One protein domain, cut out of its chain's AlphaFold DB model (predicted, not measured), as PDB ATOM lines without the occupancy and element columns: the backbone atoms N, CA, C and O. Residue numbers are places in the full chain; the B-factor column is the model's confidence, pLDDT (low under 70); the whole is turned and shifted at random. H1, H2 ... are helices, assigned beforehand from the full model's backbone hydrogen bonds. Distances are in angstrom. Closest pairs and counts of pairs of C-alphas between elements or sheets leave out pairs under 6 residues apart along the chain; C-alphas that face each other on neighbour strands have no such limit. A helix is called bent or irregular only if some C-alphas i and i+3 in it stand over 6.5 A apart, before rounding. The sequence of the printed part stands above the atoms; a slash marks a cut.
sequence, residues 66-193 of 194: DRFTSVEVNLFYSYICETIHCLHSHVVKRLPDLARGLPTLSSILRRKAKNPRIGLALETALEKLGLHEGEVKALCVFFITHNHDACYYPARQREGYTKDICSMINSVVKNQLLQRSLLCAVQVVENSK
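Overview. This is residues 66 to 193 of the 194 residues of an uncharacterized protein of Anolis carolinensis (UniProt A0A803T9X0). One long helix, H1, is the spine of an elongated helical body, and shorter helices cross it in two groups. H3 and H4 pack on its residues 84 to 94, with H2 at that end; H5 and H8 cross it along residues 73 to 86, H7 folds back beside H8 as a hairpin, and H6 sits off near Leu 75. The printed part has 128 residues with eight named helices, H1 to H8 in order along the chain, and no named strand: the class is all helix, and the helix packing is mostly crossed. The whole is compact, with a radius of gyration of the C-alphas of 14.7 A and spans of 41 by 26 by 26 A.

Along the chain. H1, residues 70 to 94, begins with C-alpha 70 at (89.396, 100.523, 114.511), ends with C-alpha 94 at (84.400, 74.819, 89.459) and is 36.2 A long. H2 is residues 96 to 101 and is irregular, with C-alphas 97 and 100 7.6 A apart. H3 is residues 105 to 111, H4 residues 116 to 129, 19.8 A long, and H5 residues 133 to 146, 20.2 A long. H6, residues 155 to 161, is irregular, but only just: C-alphas 157 and 160 are 6.51 A apart. H7 is residues 165 to 172. H8, residues 176 to 191, is 22.3 A long and ends with C-alpha 191 at (86.852, 75.898, 109.296).

Arrangement. H1 is the hub, touching H3, H4, H5 and H8. H2 is close to H1 but not clearly touching. H3 touches H1 at a steep tilt of 48 degrees, the closest C-alphas being those of His 88 and Leu 105, 5.4 A apart. H4 touches H1 at 51 degrees, opposite ways, with Val 91 and Ala 121 closest, their C-alphas 5.4 A apart. H3 and H4 form a helical hairpin and only just touch, with 3 pairs of C-alphas within 8 A; C-alphas 108 and 118 are closest, 6.8 A apart. H5 touches H1 at 46 degrees, with C-alphas 80 and 139 closest, 6.2 A apart. H8 touches H1 at 64 degrees, with C-alphas 83 and 185 closest, 5.6 A apart. H5 and H8 touch, about perpendicular at 85 degrees, with C-alphas 135 and 181 closest, 4.7 A apart. H7 and H8, a helical hairpin, touch at a shallow tilt of 11 degrees, with C-alphas 169 and 179 closest, 6.1 A apart. H6 is close to H1 but not clearly touching; H5 and H6 are apart. Every O i to N i+4 pair is within hydrogen-bond range in H1, H3, H4, H5, H7 and H8; H2 has 0 of 2, with 2 of 3 O i to N i+3 pairs, and H6 has 1 of 3, with 2 of 4.

Size, cuts and confidence. The C-alphas of Asp 97 and Ser 171, the two farthest apart, are 43.8 A apart. The printed part has no cut and no long link; the link from H5 to H6, 8 residues, is short and the others are tight. The mean pLDDT of the printed part is 90.4, and residues 192 to 193 are under 70.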
ATOM      1  N   ASP A  66      76.660 102.454 113.835       71.69
ATOM      2  CA  ASP A  66      77.502 101.577 114.635       71.69
ATOM      3  C   ASP A  66      78.910 102.172 114.780       71.69
ATOM      4  O   ASP A  66      79.699 102.312 113.846       71.69
ATOM      5  N   ARG A  67      79.242 102.533 116.022       78.50
ATOM      6  CA  ARG A  67      80.549 103.082 116.397       78.50
ATOM      7  C   ARG A  67      81.540 101.961 116.667       78.50
ATOM      8  O   ARG A  67      81.932 101.745 117.812       78.50
ATOM      9  N   PHE A  68      81.939 101.258 115.614       87.50
ATOM     10  CA  PHE A  68      83.013 100.277 115.710       87.50
ATOM     11  C   PHE A  68      84.349 100.962 116.010       87.50
ATOM     12  O   PHE A  68      84.693 102.007 115.452       87.50
ATOM     13  N   THR A  69      85.135 100.351 116.885       90.19
ATOM     14  CA  THR A  69      86.543 100.697 117.067       90.19
ATOM     15  C   THR A  69      87.349 100.280 115.837       90.19
ATOM     16  O   THR A  69      86.973  99.369 115.099       90.19
ATOM     17  N   SER A  70      88.515 100.895 115.628       89.25
ATOM     18  CA  SER A  70      89.396 100.523 114.511       89.25
ATOM     19  C   SER A  70      89.804  99.046 114.548       89.25
ATOM     20  O   SER A  70      89.925  98.416 113.502       89.25
ATOM     21  N   VAL A  71      89.972  98.467 115.740       90.06
ATOM     22  CA  VAL A  71      90.307  97.045 115.907       90.06
ATOM     23  C   VAL A  71      89.150  96.150 115.461       90.06
ATOM     24  O   VAL A  71      89.383  95.204 114.711       90.06
ATOM     25  N   GLU A  72      87.915  96.461 115.862       91.56
ATOM     26  CA  GLU A  72      86.715  95.726 115.435       91.56
ATOM     27  C   GLU A  72      86.531  95.801 113.918       91.56
ATOM     28  O   GLU A  72      86.389  94.764 113.268       91.56
ATOM     29  N   VAL A  73      86.637  97.005 113.340       92.00
ATOM     30  CA  VAL A  73      86.555  97.207 111.885       92.00
ATOM     31  C   VAL A  73      87.599  96.361 111.161       92.00
ATOM     32  O   VAL A  73      87.255  95.620 110.241       92.00
ATOM     33  N   ASN A  74      88.861  96.422 111.591       93.12
ATOM     34  CA  ASN A  74      89.952  95.675 110.967       93.12
ATOM     35  C   ASN A  74      89.737  94.162 111.064       93.12
ATOM     36  O   ASN A  74      89.951  93.440 110.087       93.12
ATOM     37  N   LEU A  75      89.282  93.663 112.216       93.12
ATOM     38  CA  LEU A  75      88.998  92.243 112.409       93.12
ATOM     39  C   LEU A  75      87.863  91.776 111.497       93.12
ATOM     40  O   LEU A  75      88.056  90.825 110.735       93.12
ATOM     41  N   PHE A  76      86.711  92.450 111.527       93.88
ATOM     42  CA  PHE A  76      85.550  92.097 110.706       93.88
ATOM     43  C   PHE A  76      85.882  92.173 109.218       93.88
ATOM     44  O   PHE A  76      85.642  91.215 108.482       93.88
ATOM     45  N   TYR A  77      86.535  93.258 108.793       94.06
ATOM     46  CA  TYR A  77      87.015  93.432 107.425       94.06
ATOM     47  C   TYR A  77      87.915  92.274 106.981       94.06
ATOM     48  O   TYR A  77      87.774  91.753 105.877       94.06
ATOM     49  N   SER A  78      88.809  91.811 107.854       94.56
ATOM     50  CA  SER A  78      89.721  90.711 107.536       94.56
ATOM     51  C   SER A  78      88.993  89.383 107.342       94.56
ATOM     52  O   SER A  78      89.269  88.679 106.371       94.56
ATOM     53  N   TYR A  79      88.034  89.049 108.213       94.81
ATOM     54  CA  TYR A  79      87.194  87.858 108.037       94.81
ATOM     55  C   TYR A  79      86.342  87.941 106.767       94.81
ATOM     56  O   TYR A  79      86.197  86.944 106.055       94.81
ATOM     57  N   ILE A  80      85.826  89.127 106.440       95.44
ATOM     58  CA  ILE A  80      85.082  89.369 105.202       95.44
ATOM     59  C   ILE A  80      85.969  89.140 103.977       95.44
ATOM     60  O   ILE A  80      85.569  88.413 103.070       95.44
ATOM     61  N   CYS A  81      87.179  89.706 103.952       94.12
ATOM     62  CA  CYS A  81      88.130  89.528 102.854       94.12
ATOM     63  C   CYS A  81      88.440  88.050 102.597       94.12
ATOM     64  O   CYS A  81      88.360  87.592 101.455       94.12
ATOM     65  N   GLU A  82      88.723  87.290 103.654       94.62
ATOM     66  CA  GLU A  82      88.966  85.848 103.553       94.62
ATOM     67  C   GLU A  82      87.731  85.083 103.071       94.62
ATOM     68  O   GLU A  82      87.833  84.207 102.214       94.62
ATOM     69  N   THR A  83      86.543  85.441 103.558       95.12
ATOM     70  CA  THR A  83      85.282  84.806 103.147       95.12
ATOM     71  C   THR A  83      84.985  85.063 101.669       95.12
ATOM     72  O   THR A  83      84.673  84.132 100.923       95.12
ATOM     73  N   ILE A  84      85.149  86.309 101.209       94.50
ATOM     74  CA  ILE A  84      85.016  86.695  99.798       94.50
ATOM     75  C   ILE A  84      86.028  85.929  98.940       94.50
ATOM     76  O   ILE A  84      85.674  85.432  97.867       94.50
ATOM     77  N   HIS A  85      87.270  85.804  99.414       93.69
ATOM     78  CA  HIS A  85      88.314  85.052  98.729       93.69
ATOM     79  C   HIS A  85      87.988  83.553  98.632       93.69
ATOM     80  O   HIS A  85      88.119  82.965  97.554       93.69
ATOM     81  N   CYS A  86      87.510  82.939  99.719       94.06
ATOM     82  CA  CYS A  86      87.095  81.536  99.752       94.06
ATOM     83  C   CYS A  86      85.940  81.275  98.780       94.06
ATOM     84  O   CYS A  86      86.005  80.347  97.968       94.06
ATOM     85  N   LEU A  87      84.912  82.129  98.808       94.88
ATOM     86  CA  LEU A  87      83.758  82.031  97.919       94.88
ATOM     87  C   LEU A  87      84.171  82.160  96.447       94.88
ATOM     88  O   LEU A  87      83.832  81.304  95.627       94.88
ATOM     89  N   HIS A  88      84.956  83.190  96.113       95.19
ATOM     90  CA  HIS A  88      85.484  83.394  94.761       95.19
ATOM     91  C   HIS A  88      86.302  82.188  94.285       95.19
ATOM     92  O   HIS A  88      86.047  81.654  93.202       95.19
ATOM     93  N   SER A  89      87.214  81.700  95.125       94.12
ATOM     94  CA  SER A  89      88.059  80.547  94.823       94.12
ATOM     95  C   SER A  89      87.243  79.282  94.568       94.12
ATOM     96  O   SER A  89      87.562  78.524  93.651       94.12
ATOM     97  N   HIS A  90      86.174  79.038  95.331       93.88
ATOM     98  CA  HIS A  90      85.294  77.890  95.106       93.88
ATOM     99  C   HIS A  90      84.561  77.953  93.766       93.88
ATOM    100  O   HIS A  90      84.489  76.937  93.069       93.88
ATOM    101  N   VAL A  91      84.074  79.132  93.376       94.69
ATOM    102  CA  VAL A  91      83.402  79.322  92.084       94.69
ATOM    103  C   VAL A  91      84.383  79.145  90.925       94.69
ATOM    104  O   VAL A  91      84.102  78.400  89.987       94.69
ATOM    105  N   VAL A  92      85.563  79.768  90.999       94.75
ATOM    106  CA  VAL A  92      86.578  79.686  89.936       94.75
ATOM    107  C   VAL A  92      87.135  78.268  89.789       94.75
ATOM    108  O   VAL A  92      87.303  77.800  88.665       94.75
ATOM    109  N   LYS A  93      87.342  77.534  90.893       94.12
ATOM    110  CA  LYS A  93      87.760  76.119  90.853       94.12
ATOM    111  C   LYS A  93      86.749  75.226  90.128       94.12
ATOM    112  O   LYS A  93      87.149  74.242  89.515       94.12
ATOM    113  N   ARG A  94      85.454  75.554  90.181       93.69
ATOM    114  CA  ARG A  94      84.400  74.819  89.459       93.69
ATOM    115  C   ARG A  94      84.278  75.209  87.989       93.69
ATOM    116  O   ARG A  94      83.790  74.408  87.197       93.69
ATOM    117  N   LEU A  95      84.699  76.417  87.626       93.88
ATOM    118  CA  LEU A  95      84.594  76.962  86.272       93.88
ATOM    119  C   LEU A  95      85.964  77.452  85.773       93.88
ATOM    120  O   LEU A  95      86.134  78.651  85.517       93.88
ATOM    121  N   PRO A  96      86.958  76.552  85.633       91.62
ATOM    122  CA  PRO A  96      88.313  76.937  85.242       91.62
ATOM    123  C   PRO A  96      88.360  77.563  83.840       91.62
ATOM    124  O   PRO A  96      89.175  78.446  83.581       91.62
ATOM    125  N   ASP A  97      87.439  77.170  82.958       93.44
ATOM    126  CA  ASP A  97      87.257  77.730  81.617       93.44
ATOM    127  C   ASP A  97      86.847  79.213  81.639       93.44
ATOM    128  O   ASP A  97      87.221  79.979  80.751       93.44
ATOM    129  N   LEU A  98      86.124  79.644  82.677       90.56
ATOM    130  CA  LEU A  98      85.632  81.016  82.829       90.56
ATOM    131  C   LEU A  98      86.480  81.865  83.785       90.56
ATOM    132  O   LEU A  98      86.202  83.055  83.930       90.56
ATOM    133  N   ALA A  99      87.534  81.302  84.384       89.38
ATOM    134  CA  ALA A  99      88.370  81.955  85.394       89.38
ATOM    135  C   ALA A  99      88.888  83.337  84.956       89.38
ATOM    136  O   ALA A  99      88.779  84.311  85.696       89.38
ATOM    137  N   ARG A 100      89.371  83.457  83.708       90.62
ATOM    138  CA  ARG A 100      89.858  84.735  83.148       90.62
ATOM    139  C   ARG A 100      88.770  85.809  83.066       90.62
ATOM    140  O   ARG A 100      89.065  86.996  83.133       90.62
ATOM    141  N   GLY A 101      87.515  85.396  82.902       89.38
ATOM    142  CA  GLY A 101      86.358  86.285  82.867       89.38
ATOM    143  C   GLY A 101      85.783  86.605  84.247       89.38
ATOM    144  O   GLY A 101      84.863  87.421  84.320       89.38
ATOM    145  N   LEU A 102      86.294  85.974  85.309       92.75
ATOM    146  CA  LEU A 102      85.787  86.076  86.677       92.75
ATOM    147  C   LEU A 102      86.890  86.506  87.661       92.75
ATOM    148  O   LEU A 102      87.183  85.775  88.608       92.75
ATOM    149  N   PRO A 103      87.524  87.681  87.466       91.44
ATOM    150  CA  PRO A 103      88.653  88.113  88.294       91.44
ATOM    151  C   PRO A 103      88.279  88.388  89.759       91.44
ATOM    152  O   PRO A 103      89.145  88.343  90.623       91.44
ATOM    153  N   THR A 104      87.008  88.673  90.053       92.88
ATOM    154  CA  THR A 104      86.537  89.077  91.391       92.88
ATOM    155  C   THR A 104      85.154  88.509  91.706       92.88
ATOM    156  O   THR A 104      84.389  88.172  90.796       92.88
ATOM    157  N   LEU A 105      84.760  88.495  92.984       91.94
ATOM    158  CA  LEU A 105      83.384  88.159  93.371       91.94
ATOM    159  C   LEU A 105      82.352  89.089  92.705       91.94
ATOM    160  O   LEU A 105      81.319  88.623  92.234       91.94
ATOM    161  N   SER A 106      82.658  90.381  92.551       90.50
ATOM    162  CA  SER A 106      81.771  91.324  91.852       90.50
ATOM    163  C   SER A 106      81.519  90.932  90.390       90.50
ATOM    164  O   SER A 106      80.392  91.036  89.900       90.50
ATOM    165  N   SER A 107      82.532  90.414  89.689       92.75
ATOM    166  CA  SER A 107      82.372  89.922  88.316       92.75
ATOM    167  C   SER A 107      81.487  88.669  88.227       92.75
ATOM    168  O   SER A 107      80.716  88.542  87.274       92.75
ATOM    169  N   ILE A 108      81.539  87.798  89.242       93.38
ATOM    170  CA  ILE A 108      80.661  86.629  89.388       93.38
ATOM    171  C   ILE A 108      79.221  87.093  89.612       93.38
ATOM    172  O   ILE A 108      78.338  86.735  88.831       93.38
ATOM    173  N   LEU A 109      78.990  87.957  90.606       91.62
ATOM    174  CA  LEU A 109      77.660  88.471  90.946       91.62
ATOM    175  C   LEU A 109      77.004  89.203  89.768       91.62
ATOM    176  O   LEU A 109      75.824  89.007  89.495       91.62
ATOM    177  N   ARG A 110      77.774  89.979  88.996       91.88
ATOM    178  CA  ARG A 110      77.267  90.673  87.800       91.88
ATOM    179  C   ARG A 110      76.855  89.717  86.676       91.88
ATOM    180  O   ARG A 110      75.988  90.052  85.869       91.88
ATOM    181  N   ARG A 111      77.512  88.559  86.564       91.12
ATOM    182  CA  ARG A 111      77.313  87.609  85.456       91.12
ATOM    183  C   ARG A 111      76.385  86.448  85.810       91.12
ATOM    184  O   ARG A 111      75.889  85.816  84.879       91.12
ATOM    185  N   LYS A 112      76.095  86.203  87.095       92.38
ATOM    186  CA  LYS A 112      75.279  85.065  87.557       92.38
ATOM    187  C   LYS A 112      73.902  84.988  86.888       92.38
ATOM    188  O   LYS A 112      73.500  83.917  86.462       92.38
ATOM    189  N   ALA A 113      73.239  86.130  86.690       89.06
ATOM    190  CA  ALA A 113      71.921  86.188  86.048       89.06
ATOM    191  C   ALA A 113      71.959  85.919  84.532       89.06
ATOM    192  O   ALA A 113      70.958  85.532  83.942       89.06
ATOM    193  N   LYS A 114      73.110  86.139  83.883       91.94
ATOM    194  CA  LYS A 114      73.274  85.990  82.426       91.94
ATOM    195  C   LYS A 114      73.864  84.641  82.029       91.94
ATOM    196  O   LYS A 114      73.765  84.255  80.870       91.94
ATOM    197  N   ASN A 115      74.524  83.952  82.955       93.56
ATOM    198  CA  ASN A 115      75.172  82.673  82.703       93.56
ATOM    199  C   ASN A 115      74.768  81.661  83.791       93.56
ATOM    200  O   ASN A 115      75.316  81.715  84.897       93.56
ATOM    201  N   PRO A 116      73.876  80.707  83.469       93.94
ATOM    202  CA  PRO A 116      73.376  79.722  84.428       93.94
ATOM    203  C   PRO A 116      74.472  78.874  85.079       93.94
ATOM    204  O   PRO A 116      74.351  78.515  86.245       93.94
ATOM    205  N   ARG A 117      75.582  78.596  84.372       95.06
ATOM    206  CA  ARG A 117      76.713  77.841  84.944       95.06
ATOM    207  C   ARG A 117      77.360  78.602  86.100       95.06
ATOM    208  O   ARG A 117      77.740  77.986  87.088       95.06
ATOM    209  N   ILE A 118      77.465  79.929  85.978       94.75
ATOM    210  CA  ILE A 118      77.993  80.799  87.037       94.75
ATOM    211  C   ILE A 118      77.021  80.844  88.216       94.75
ATOM    212  O   ILE A 118      77.471  80.741  89.352       94.75
ATOM    213  N   GLY A 119      75.716  80.966  87.948       94.06
ATOM    214  CA  GLY A 119      74.677  80.910  88.982       94.06
ATOM    215  C   GLY A 119      74.753  79.622  89.800       94.06
ATOM    216  O   GLY A 119      74.972  79.681  91.004       94.06
ATOM    217  N   LEU A 120      74.729  78.470  89.125       95.81
ATOM    218  CA  LEU A 120      74.810  77.161  89.774       95.81
ATOM    219  C   LEU A 120      76.119  76.973  90.558       95.81
ATOM    220  O   LEU A 120      76.115  76.456  91.673       95.81
ATOM    221  N   ALA A 121      77.257  77.396  89.996       95.50
ATOM    222  CA  ALA A 121      78.543  77.299  90.686       95.50
ATOM    223  C   ALA A 121      78.601  78.181  91.941       95.50
ATOM    224  O   ALA A 121      79.204  77.769  92.932       95.50
ATOM    225  N   LEU A 122      77.981  79.366  91.901       95.69
ATOM    226  CA  LEU A 122      77.848  80.249  93.056       95.69
ATOM    227  C   LEU A 122      76.941  79.630  94.119       95.69
ATOM    228  O   LEU A 122      77.359  79.555  95.266       95.69
ATOM    229  N   GLU A 123      75.760  79.135  93.749       95.25
ATOM    230  CA  GLU A 123      74.834  78.459  94.672       95.25
ATOM    231  C   GLU A 123      75.502  77.271  95.364       95.25
ATOM    232  O   GLU A 123      75.492  77.184  96.588       95.25
ATOM    233  N   THR A 124      76.211  76.418  94.616       95.12
ATOM    234  CA  THR A 124      76.896  75.283  95.254       95.12
ATOM    235  C   THR A 124      78.058  75.724  96.152       95.12
ATOM    236  O   THR A 124      78.393  75.047  97.124       95.12
ATOM    237  N   ALA A 125      78.739  76.824  95.815       94.75
ATOM    238  CA  ALA A 125      79.799  77.367  96.661       94.75
ATOM    239  C   ALA A 125      79.227  77.963  97.957       94.75
ATOM    240  O   ALA A 125      79.811  77.756  99.016       94.75
ATOM    241  N   LEU A 126      78.082  78.641  97.870       95.12
ATOM    242  CA  LEU A 126      77.331  79.167  99.008       95.12
ATOM    243  C   LEU A 126      76.885  78.040  99.944       95.12
ATOM    244  O   LEU A 126      77.232  78.065 101.120       95.12
ATOM    245  N   GLU A 127      76.243  76.998  99.410       94.31
ATOM    246  CA  GLU A 127      75.837  75.814 100.180       94.31
ATOM    247  C   GLU A 127      77.023  75.153 100.886       94.31
ATOM    248  O   GLU A 127      76.957  74.847 102.075       94.31
ATOM    249  N   LYS A 128      78.144  74.973 100.176       92.12
ATOM    250  CA  LYS A 128      79.351  74.364 100.747       92.12
ATOM    251  C   LYS A 128      79.931  75.183 101.903       92.12
ATOM    252  O   LYS A 128      80.485  74.601 102.832       92.12
ATOM    253  N   LEU A 129      79.854  76.507 101.815       91.56
ATOM    254  CA  LEU A 129      80.356  77.421 102.838       91.56
ATOM    255  C   LEU A 129      79.321  77.714 103.936       91.56
ATOM    256  O   LEU A 129      79.644  78.435 104.872       91.56
ATOM    257  N   GLY A 130      78.103  77.169 103.841       92.44
ATOM    258  CA  GLY A 130      77.020  77.481 104.775       92.44
ATOM    259  C   GLY A 130      76.590  78.950 104.720       92.44
ATOM    260  O   GLY A 130      76.195  79.505 105.740       92.44
ATOM    261  N   LEU A 131      76.717  79.580 103.547       93.50
ATOM    262  CA  LEU A 131      76.366  80.975 103.307       93.50
ATOM    263  C   LEU A 131      75.108  81.088 102.445       93.50
ATOM    264  O   LEU A 131      74.858  80.276 101.557       93.50
ATOM    265  N   HIS A 132      74.369  82.168 102.639       92.38
ATOM    266  CA  HIS A 132      73.241  82.588 101.822       92.38
ATOM    267  C   HIS A 132      73.547  83.901 101.094       92.38
ATOM    268  O   HIS A 132      74.414  84.684 101.486       92.38
ATOM    269  N   GLU A 133      72.794  84.190 100.030       90.00
ATOM    270  CA  GLU A 133      72.997  85.413  99.246       90.00
ATOM    271  C   GLU A 133      72.802  86.691 100.082       90.00
ATOM    272  O   GLU A 133      73.535  87.661  99.889       90.00
ATOM    273  N   GLY A 134      71.861  86.687 101.033       88.94
ATOM    274  CA  GLY A 134      71.647  87.808 101.956       88.94
ATOM    275  C   GLY A 134      72.867  88.102 102.831       88.94
ATOM    276  O   GLY A 134      73.233  89.262 103.003       88.94
ATOM    277  N   GLU A 135      73.557  87.060 103.297       92.56
ATOM    278  CA  GLU A 135      74.763  87.216 104.115       92.56
ATOM    279  C   GLU A 135      75.919  87.764 103.278       92.56
ATOM    280  O   GLU A 135      76.592  88.705 103.684       92.56
ATOM    281  N   VAL A 136      76.102  87.260 102.053       92.50
ATOM    282  CA  VAL A 136      77.113  87.805 101.134       92.50
ATOM    283  C   VAL A 136      76.849  89.277 100.826       92.50
ATOM    284  O   VAL A 136      77.790  90.070 100.815       92.50
ATOM    285  N   LYS A 137      75.585  89.668 100.617       91.38
ATOM    286  CA  LYS A 137      75.215  91.078 100.438       91.38
ATOM    287  C   LYS A 137      75.610  91.905 101.662       91.38
ATOM    288  O   LYS A 137      76.297  92.905 101.488       91.38
ATOM    289  N   ALA A 138      75.255  91.473 102.871       92.06
ATOM    290  CA  ALA A 138      75.596  92.171 104.110       92.06
ATOM    291  C   ALA A 138      77.118  92.343 104.295       92.06
ATOM    292  O   ALA A 138      77.586  93.443 104.595       92.06
ATOM    293  N   LEU A 139      77.905  91.294 104.025       93.94
ATOM    294  CA  LEU A 139      79.371  91.361 104.065       93.94
ATOM    295  C   LEU A 139      79.930  92.320 103.003       93.94
ATOM    296  O   LEU A 139      80.864  93.069 103.280       93.94
ATOM    297  N   CYS A 140      79.358  92.335 101.793       91.56
ATOM    298  CA  CYS A 140      79.738  93.288 100.751       91.56
ATOM    299  C   CYS A 140      79.414  94.736 101.136       91.56
ATOM    300  O   CYS A 140      80.223  95.613 100.848       91.56
ATOM    301  N   VAL A 141      78.273  94.990 101.784       91.12
ATOM    302  CA  VAL A 141      77.921  96.326 102.286       91.12
ATOM    303  C   VAL A 141      78.962  96.776 103.311       91.12
ATOM    304  O   VAL A 141      79.582  97.813 103.103       91.12
ATOM    305  N   PHE A 142      79.253  95.963 104.337       92.31
ATOM    306  CA  PHE A 142      80.290  96.282 105.329       92.31
ATOM    307  C   PHE A 142      81.647  96.557 104.669       92.31
ATOM    308  O   PHE A 142      82.311  97.544 104.989       92.31
ATOM    309  N   PHE A 143      82.054  95.695 103.727       91.56
ATOM    310  CA  PHE A 143      83.292  95.869 102.973       91.56
ATOM    311  C   PHE A 143      83.318  97.237 102.292       91.56
ATOM    312  O   PHE A 143      84.262  97.986 102.490       91.56
ATOM    313  N   ILE A 144      82.281  97.595 101.534       90.00
ATOM    314  CA  ILE A 144      82.222  98.874 100.815       90.00
ATOM    315  C   ILE A 144      82.271 100.057 101.789       90.00
ATOM    316  O   ILE A 144      83.017 101.004 101.536       90.00
ATOM    317  N   THR A 145      81.534  99.988 102.901       88.88
ATOM    318  CA  THR A 145      81.473 101.060 103.904       88.88
ATOM    319  C   THR A 145      82.836 101.326 104.537       88.88
ATOM    320  O   THR A 145      83.269 102.474 104.598       88.88
ATOM    321  N   HIS A 146      83.552 100.283 104.962       87.31
ATOM    322  CA  HIS A 146      84.762 100.440 105.776       87.31
ATOM    323  C   HIS A 146      86.085 100.236 105.023       87.31
ATOM    324  O   HIS A 146      87.147 100.411 105.610       87.31
ATOM    325  N   ASN A 147      86.070  99.911 103.725       85.25
ATOM    326  CA  ASN A 147      87.291  99.596 102.964       85.25
ATOM    327  C   ASN A 147      88.342 100.720 102.925       85.25
ATOM    328  O   ASN A 147      89.512 100.439 102.692       85.25
ATOM    329  N   HIS A 148      87.946 101.980 103.094       82.88
ATOM    330  CA  HIS A 148      88.877 103.111 103.045       82.88
ATOM    331  C   HIS A 148      89.697 103.279 104.333       82.88
ATOM    332  O   HIS A 148      90.843 103.715 104.259       82.88
ATOM    333  N   ASP A 149      89.137 102.875 105.476       83.06
ATOM    334  CA  ASP A 149      89.752 103.034 106.798       83.06
ATOM    335  C   ASP A 149      90.274 101.710 107.377       83.06
ATOM    336  O   ASP A 149      91.108 101.701 108.286       83.06
ATOM    337  N   ALA A 150      89.790 100.576 106.863       90.00
ATOM    338  CA  ALA A 150      90.138  99.261 107.371       90.00
ATOM    339  C   ALA A 150      91.529  98.796 106.915       90.00
ATOM    340  O   ALA A 150      91.919  98.900 105.752       90.00
ATOM    341  N   CYS A 151      92.255  98.179 107.841       90.00
ATOM    342  CA  CYS A 151      93.509  97.483 107.603       90.00
ATOM    343  C   CYS A 151      93.291  95.970 107.695       90.00
ATOM    344  O   CYS A 151      92.744  95.463 108.674       90.00
ATOM    345  N   TYR A 152      93.767  95.233 106.691       91.62
ATOM    346  CA  TYR A 152      93.705  93.773 106.690       91.62
ATOM    347  C   TYR A 152      94.689  93.164 107.704       91.62
ATOM    348  O   TYR A 152      95.894  93.418 107.660       91.62
ATOM    349  N   TYR A 153      94.166  92.313 108.584       90.81
ATOM    350  CA  TYR A 153      94.892  91.529 109.575       90.81
ATOM    351  C   TYR A 153      95.063  90.080 109.089       90.81
ATOM    352  O   TYR A 153      94.091  89.313 109.028       90.81
ATOM    353  N   PRO A 154      96.303  89.652 108.780       86.75
ATOM    354  CA  PRO A 154      96.586  88.269 108.421       86.75
ATOM    355  C   PRO A 154      96.324  87.322 109.598       86.75
ATOM    356  O   PRO A 154      96.302  87.737 110.757       86.75
ATOM    357  N   ALA A 155      96.190  86.023 109.309       86.44
ATOM    358  CA  ALA A 155      95.825  84.993 110.289       86.44
ATOM    359  C   ALA A 155      96.606  85.083 111.617       86.44
ATOM    360  O   ALA A 155      95.995  85.091 112.680       86.44
ATOM    361  N   ARG A 156      97.932  85.278 111.555       84.44
ATOM    362  CA  ARG A 156      98.805  85.407 112.741       84.44
ATOM    363  C   ARG A 156      98.419  86.558 113.674       84.44
ATOM    364  O   ARG A 156      98.586  86.452 114.880       84.44
ATOM    365  N   GLN A 157      97.925  87.669 113.128       83.69
ATOM    366  CA  GLN A 157      97.475  88.815 113.926       83.69
ATOM    367  C   GLN A 157      96.058  88.601 114.479       83.69
ATOM    368  O   GLN A 157      95.722  89.139 115.530       83.69
ATOM    369  N   ARG A 158      95.239  87.783 113.804       85.06
ATOM    370  CA  ARG A 158      93.877  87.434 114.242       85.06
ATOM    371  C   ARG A 158      93.843  86.372 115.342       85.06
ATOM    372  O   ARG A 158      92.880  86.346 116.108       85.06
ATOM    373  N   GLU A 159      94.873  85.533 115.456       81.25
ATOM    374  CA  GLU A 159      94.967  84.451 116.456       81.25
ATOM    375  C   GLU A 159      94.711  84.936 117.890       81.25
ATOM    376  O   GLU A 159      93.971  84.292 118.634       81.25
ATOM    377  N   GLY A 160      95.225  86.118 118.250       78.81
ATOM    378  CA  GLY A 160      95.011  86.720 119.571       78.81
ATOM    379  C   GLY A 160      93.549  87.058 119.891       78.81
ATOM    380  O   GLY A 160      93.188  87.128 121.059       78.81
ATOM    381  N   TYR A 161      92.702  87.210 118.871       79.12
ATOM    382  CA  TYR A 161      91.291  87.596 118.996       79.12
ATOM    383  C   TYR A 161      90.326  86.449 118.686       79.12
ATOM    384  O   TYR A 161      89.120  86.583 118.868       79.12
ATOM    385  N   THR A 162      90.827  85.309 118.202       70.81
ATOM    386  CA  THR A 162      89.985  84.247 117.623       70.81
ATOM    387  C   THR A 162      89.061  83.598 118.658       70.81
ATOM    388  O   THR A 162      87.964  83.174 118.316       70.81
ATOM    389  N   LYS A 163      89.463  83.556 119.935       72.88
ATOM    390  CA  LYS A 163      88.630  82.993 121.011       72.88
ATOM    391  C   LYS A 163      87.448  83.890 121.392       72.88
ATOM    392  O   LYS A 163      86.398  83.367 121.745       72.88
ATOM    393  N   ASP A 164      87.604  85.205 121.251       84.25
ATOM    394  CA  ASP A 164      86.623  86.187 121.726       84.25
ATOM    395  C   ASP A 164      85.850  86.867 120.588       84.25
ATOM    396  O   ASP A 164      84.885  87.585 120.844       84.25
ATOM    397  N   ILE A 165      86.218  86.624 119.323       90.06
ATOM    398  CA  ILE A 165      85.616  87.306 118.169       90.06
ATOM    399  C   ILE A 165      84.105  87.074 118.064       90.06
ATOM    400  O   ILE A 165      83.368  88.013 117.784       90.06
ATOM    401  N   CYS A 166      83.611  85.861 118.333       91.06
ATOM    402  CA  CYS A 166      82.173  85.583 118.294       91.06
ATOM    403  C   CYS A 166      81.420  86.352 119.388       91.06
ATOM    404  O   CYS A 166      80.356  86.909 119.130       91.06
ATOM    405  N   SER A 167      81.988  86.424 120.594       90.00
ATOM    406  CA  SER A 167      81.426  87.199 121.705       90.00
ATOM    407  C   SER A 167      81.419  88.695 121.389       90.00
ATOM    408  O   SER A 167      80.412  89.358 121.619       90.00
ATOM    409  N   MET A 168      82.502  89.202 120.792       91.19
ATOM    410  CA  MET A 168      82.626  90.588 120.333       91.19
ATOM    411  C   MET A 168      81.583  90.929 119.260       91.19
ATOM    412  O   MET A 168      80.907  91.948 119.365       91.19
ATOM    413  N   ILE A 169      81.397  90.063 118.259       92.44
ATOM    414  CA  ILE A 169      80.362  90.243 117.228       92.44
ATOM    415  C   ILE A 169      78.977  90.333 117.880       92.44
ATOM    416  O   ILE A 169      78.215  91.247 117.575       92.44
ATOM    417  N   ASN A 170      78.675  89.437 118.824       91.62
ATOM    418  CA  ASN A 170      77.384  89.419 119.510       91.62
ATOM    419  C   ASN A 170      77.131  90.663 120.376       91.62
ATOM    420  O   ASN A 170      75.978  91.041 120.565       91.62
ATOM    421  N   SER A 171      78.180  91.288 120.918       89.69
ATOM    422  CA  SER A 171      78.036  92.468 121.775       89.69
ATOM    423  C   SER A 171      78.019  93.790 121.014       89.69
ATOM    424  O   SER A 171      77.342  94.720 121.443       89.69
ATOM    425  N   VAL A 172      78.795  93.903 119.932       89.12
ATOM    426  CA  VAL A 172      79.049  95.192 119.267       89.12
ATOM    427  C   VAL A 172      78.168  95.388 118.035       89.12
ATOM    428  O   VAL A 172      77.790  96.515 117.732       89.12
ATOM    429  N   VAL A 173      77.804  94.310 117.335       89.62
ATOM    430  CA  VAL A 173      77.019  94.392 116.098       89.62
ATOM    431  C   VAL A 173      75.533  94.335 116.427       89.62
ATOM    432  O   VAL A 173      75.039  93.300 116.881       89.62
ATOM    433  N   LYS A 174      74.815  95.436 116.183       87.50
ATOM    434  CA  LYS A 174      73.378  95.539 116.494       87.50
ATOM    435  C   LYS A 174      72.490  94.980 115.392       87.50
ATOM    436  O   LYS A 174      71.458  94.376 115.680       87.50
ATOM    437  N   ASN A 175      72.880  95.186 114.136       89.25
ATOM    438  CA  ASN A 175      72.124  94.678 113.000       89.25
ATOM    439  C   ASN A 175      72.180  93.143 112.975       89.25
ATOM    440  O   ASN A 175      73.254  92.553 112.853       89.25
ATOM    441  N   GLN A 176      71.019  92.492 113.070       89.69
ATOM    442  CA  GLN A 176      70.934  91.032 113.182       89.69
ATOM    443  C   GLN A 176      71.466  90.312 111.940       89.69
ATOM    444  O   GLN A 176      72.139  89.284 112.056       89.69
ATOM    445  N   LEU A 177      71.191  90.851 110.747       90.38
ATOM    446  CA  LEU A 177      71.665  90.273 109.496       90.38
ATOM    447  C   LEU A 177      73.190  90.370 109.409       90.38
ATOM    448  O   LEU A 177      73.844  89.368 109.118       90.38
ATOM    449  N   LEU A 178      73.771  91.533 109.711       92.00
ATOM    450  CA  LEU A 178      75.220  91.724 109.744       92.00
ATOM    451  C   LEU A 178      75.885  90.826 110.788       92.00
ATOM    452  O   LEU A 178      76.881  90.175 110.482       92.00
ATOM    453  N   GLN A 179      75.319  90.760 111.995       93.31
ATOM    454  CA  GLN A 179      75.827  89.940 113.090       93.31
ATOM    455  C   GLN A 179      75.911  88.472 112.663       93.31
ATOM    456  O   GLN A 179      76.985  87.870 112.705       93.31
ATOM    457  N   ARG A 180      74.803  87.912 112.164       94.44
ATOM    458  CA  ARG A 180      74.761  86.545 111.635       94.44
ATOM    459  C   ARG A 180      75.764  86.348 110.497       94.44
ATOM    460  O   ARG A 180      76.499  85.367 110.500       94.44
ATOM    461  N   SER A 181      75.834  87.293 109.564       94.75
ATOM    462  CA  SER A 181      76.746  87.219 108.417       94.75
ATOM    463  C   SER A 181      78.213  87.176 108.850       94.75
ATOM    464  O   SER A 181      78.995  86.396 108.308       94.75
ATOM    465  N   LEU A 182      78.596  87.983 109.843       94.88
ATOM    466  CA  LEU A 182      79.948  88.002 110.403       94.88
ATOM    467  C   LEU A 182      80.270  86.709 111.157       94.88
ATOM    468  O   LEU A 182      81.377  86.191 111.024       94.88
ATOM    469  N   LEU A 183      79.311  86.142 111.896       94.69
ATOM    470  CA  LEU A 183      79.486  84.835 112.534       94.69
ATOM    471  C   LEU A 183      79.710  83.728 111.495       94.69
ATOM    472  O   LEU A 183      80.628  82.921 111.655       94.69
ATOM    473  N   CYS A 184      78.938  83.721 110.404       94.56
ATOM    474  CA  CYS A 184      79.153  82.804 109.285       94.56
ATOM    475  C   CYS A 184      80.533  83.014 108.642       94.56
ATOM    476  O   CYS A 184      81.234  82.043 108.374       94.56
ATOM    477  N   ALA A 185      80.970  84.263 108.452       94.81
ATOM    478  CA  ALA A 185      82.302  84.572 107.931       94.81
ATOM    479  C   ALA A 185      83.421  84.017 108.833       94.81
ATOM    480  O   ALA A 185      84.359  83.392 108.343       94.81
ATOM    481  N   VAL A 186      83.306  84.172 110.156       93.19
ATOM    482  CA  VAL A 186      84.256  83.571 111.109       93.19
ATOM    483  C   VAL A 186      84.282  82.051 110.960       93.19
ATOM    484  O   VAL A 186      85.359  81.476 110.827       93.19
ATOM    485  N   GLN A 187      83.117  81.398 110.910       91.88
ATOM    486  CA  GLN A 187      83.037  79.946 110.723       91.88
ATOM    487  C   GLN A 187      83.677  79.499 109.408       91.88
ATOM    488  O   GLN A 187      84.445  78.543 109.405       91.88
ATOM    489  N   VAL A 188      83.410  80.196 108.302       91.88
ATOM    490  CA  VAL A 188      84.017  79.898 107.000       91.88
ATOM    491  C   VAL A 188      85.532  79.956 107.100       91.88
ATOM    492  O   VAL A 188      86.203  79.013 106.691       91.88
ATOM    493  N   VAL A 189      86.084  81.025 107.661       90.88
ATOM    494  CA  VAL A 189      87.533  81.244 107.689       90.88
ATOM    495  C   VAL A 189      88.234  80.286 108.643       90.88
ATOM    496  O   VAL A 189      89.286  79.755 108.300       90.88
ATOM    497  N   GLU A 190      87.661  80.036 109.817       86.69
ATOM    498  CA  GLU A 190      88.267  79.160 110.819       86.69
ATOM    499  C   GLU A 190      88.118  77.673 110.456       86.69
ATOM    500  O   GLU A 190      89.053  76.907 110.676       86.69
ATOM    501  N   ASN A 191      87.024  77.271 109.796       81.62
ATOM    502  CA  ASN A 191      86.852  75.898 109.296       81.62
ATOM    503  C   ASN A 191      87.589  75.637 107.972       81.62
ATOM    504  O   ASN A 191      87.860  74.486 107.638       81.62
ATOM    505  N   SER A 192      87.919  76.685 107.207       69.44
ATOM    506  CA  SER A 192      88.714  76.570 105.972       69.44
ATOM    507  C   SER A 192      90.222  76.489 106.227       69.44
ATOM    508  O   SER A 192      90.979  76.306 105.275       69.44
ATOM    509  N   LYS A 193      90.675  76.602 107.487       57.22
ATOM    510  CA  LYS A 193      92.058  76.315 107.895       57.22
ATOM    511  C   LYS A 193      92.301  74.796 107.880       57.22
ATOM    512  O   LYS A 193      92.291  74.153 108.926       57.22
TER     513      LYS A 193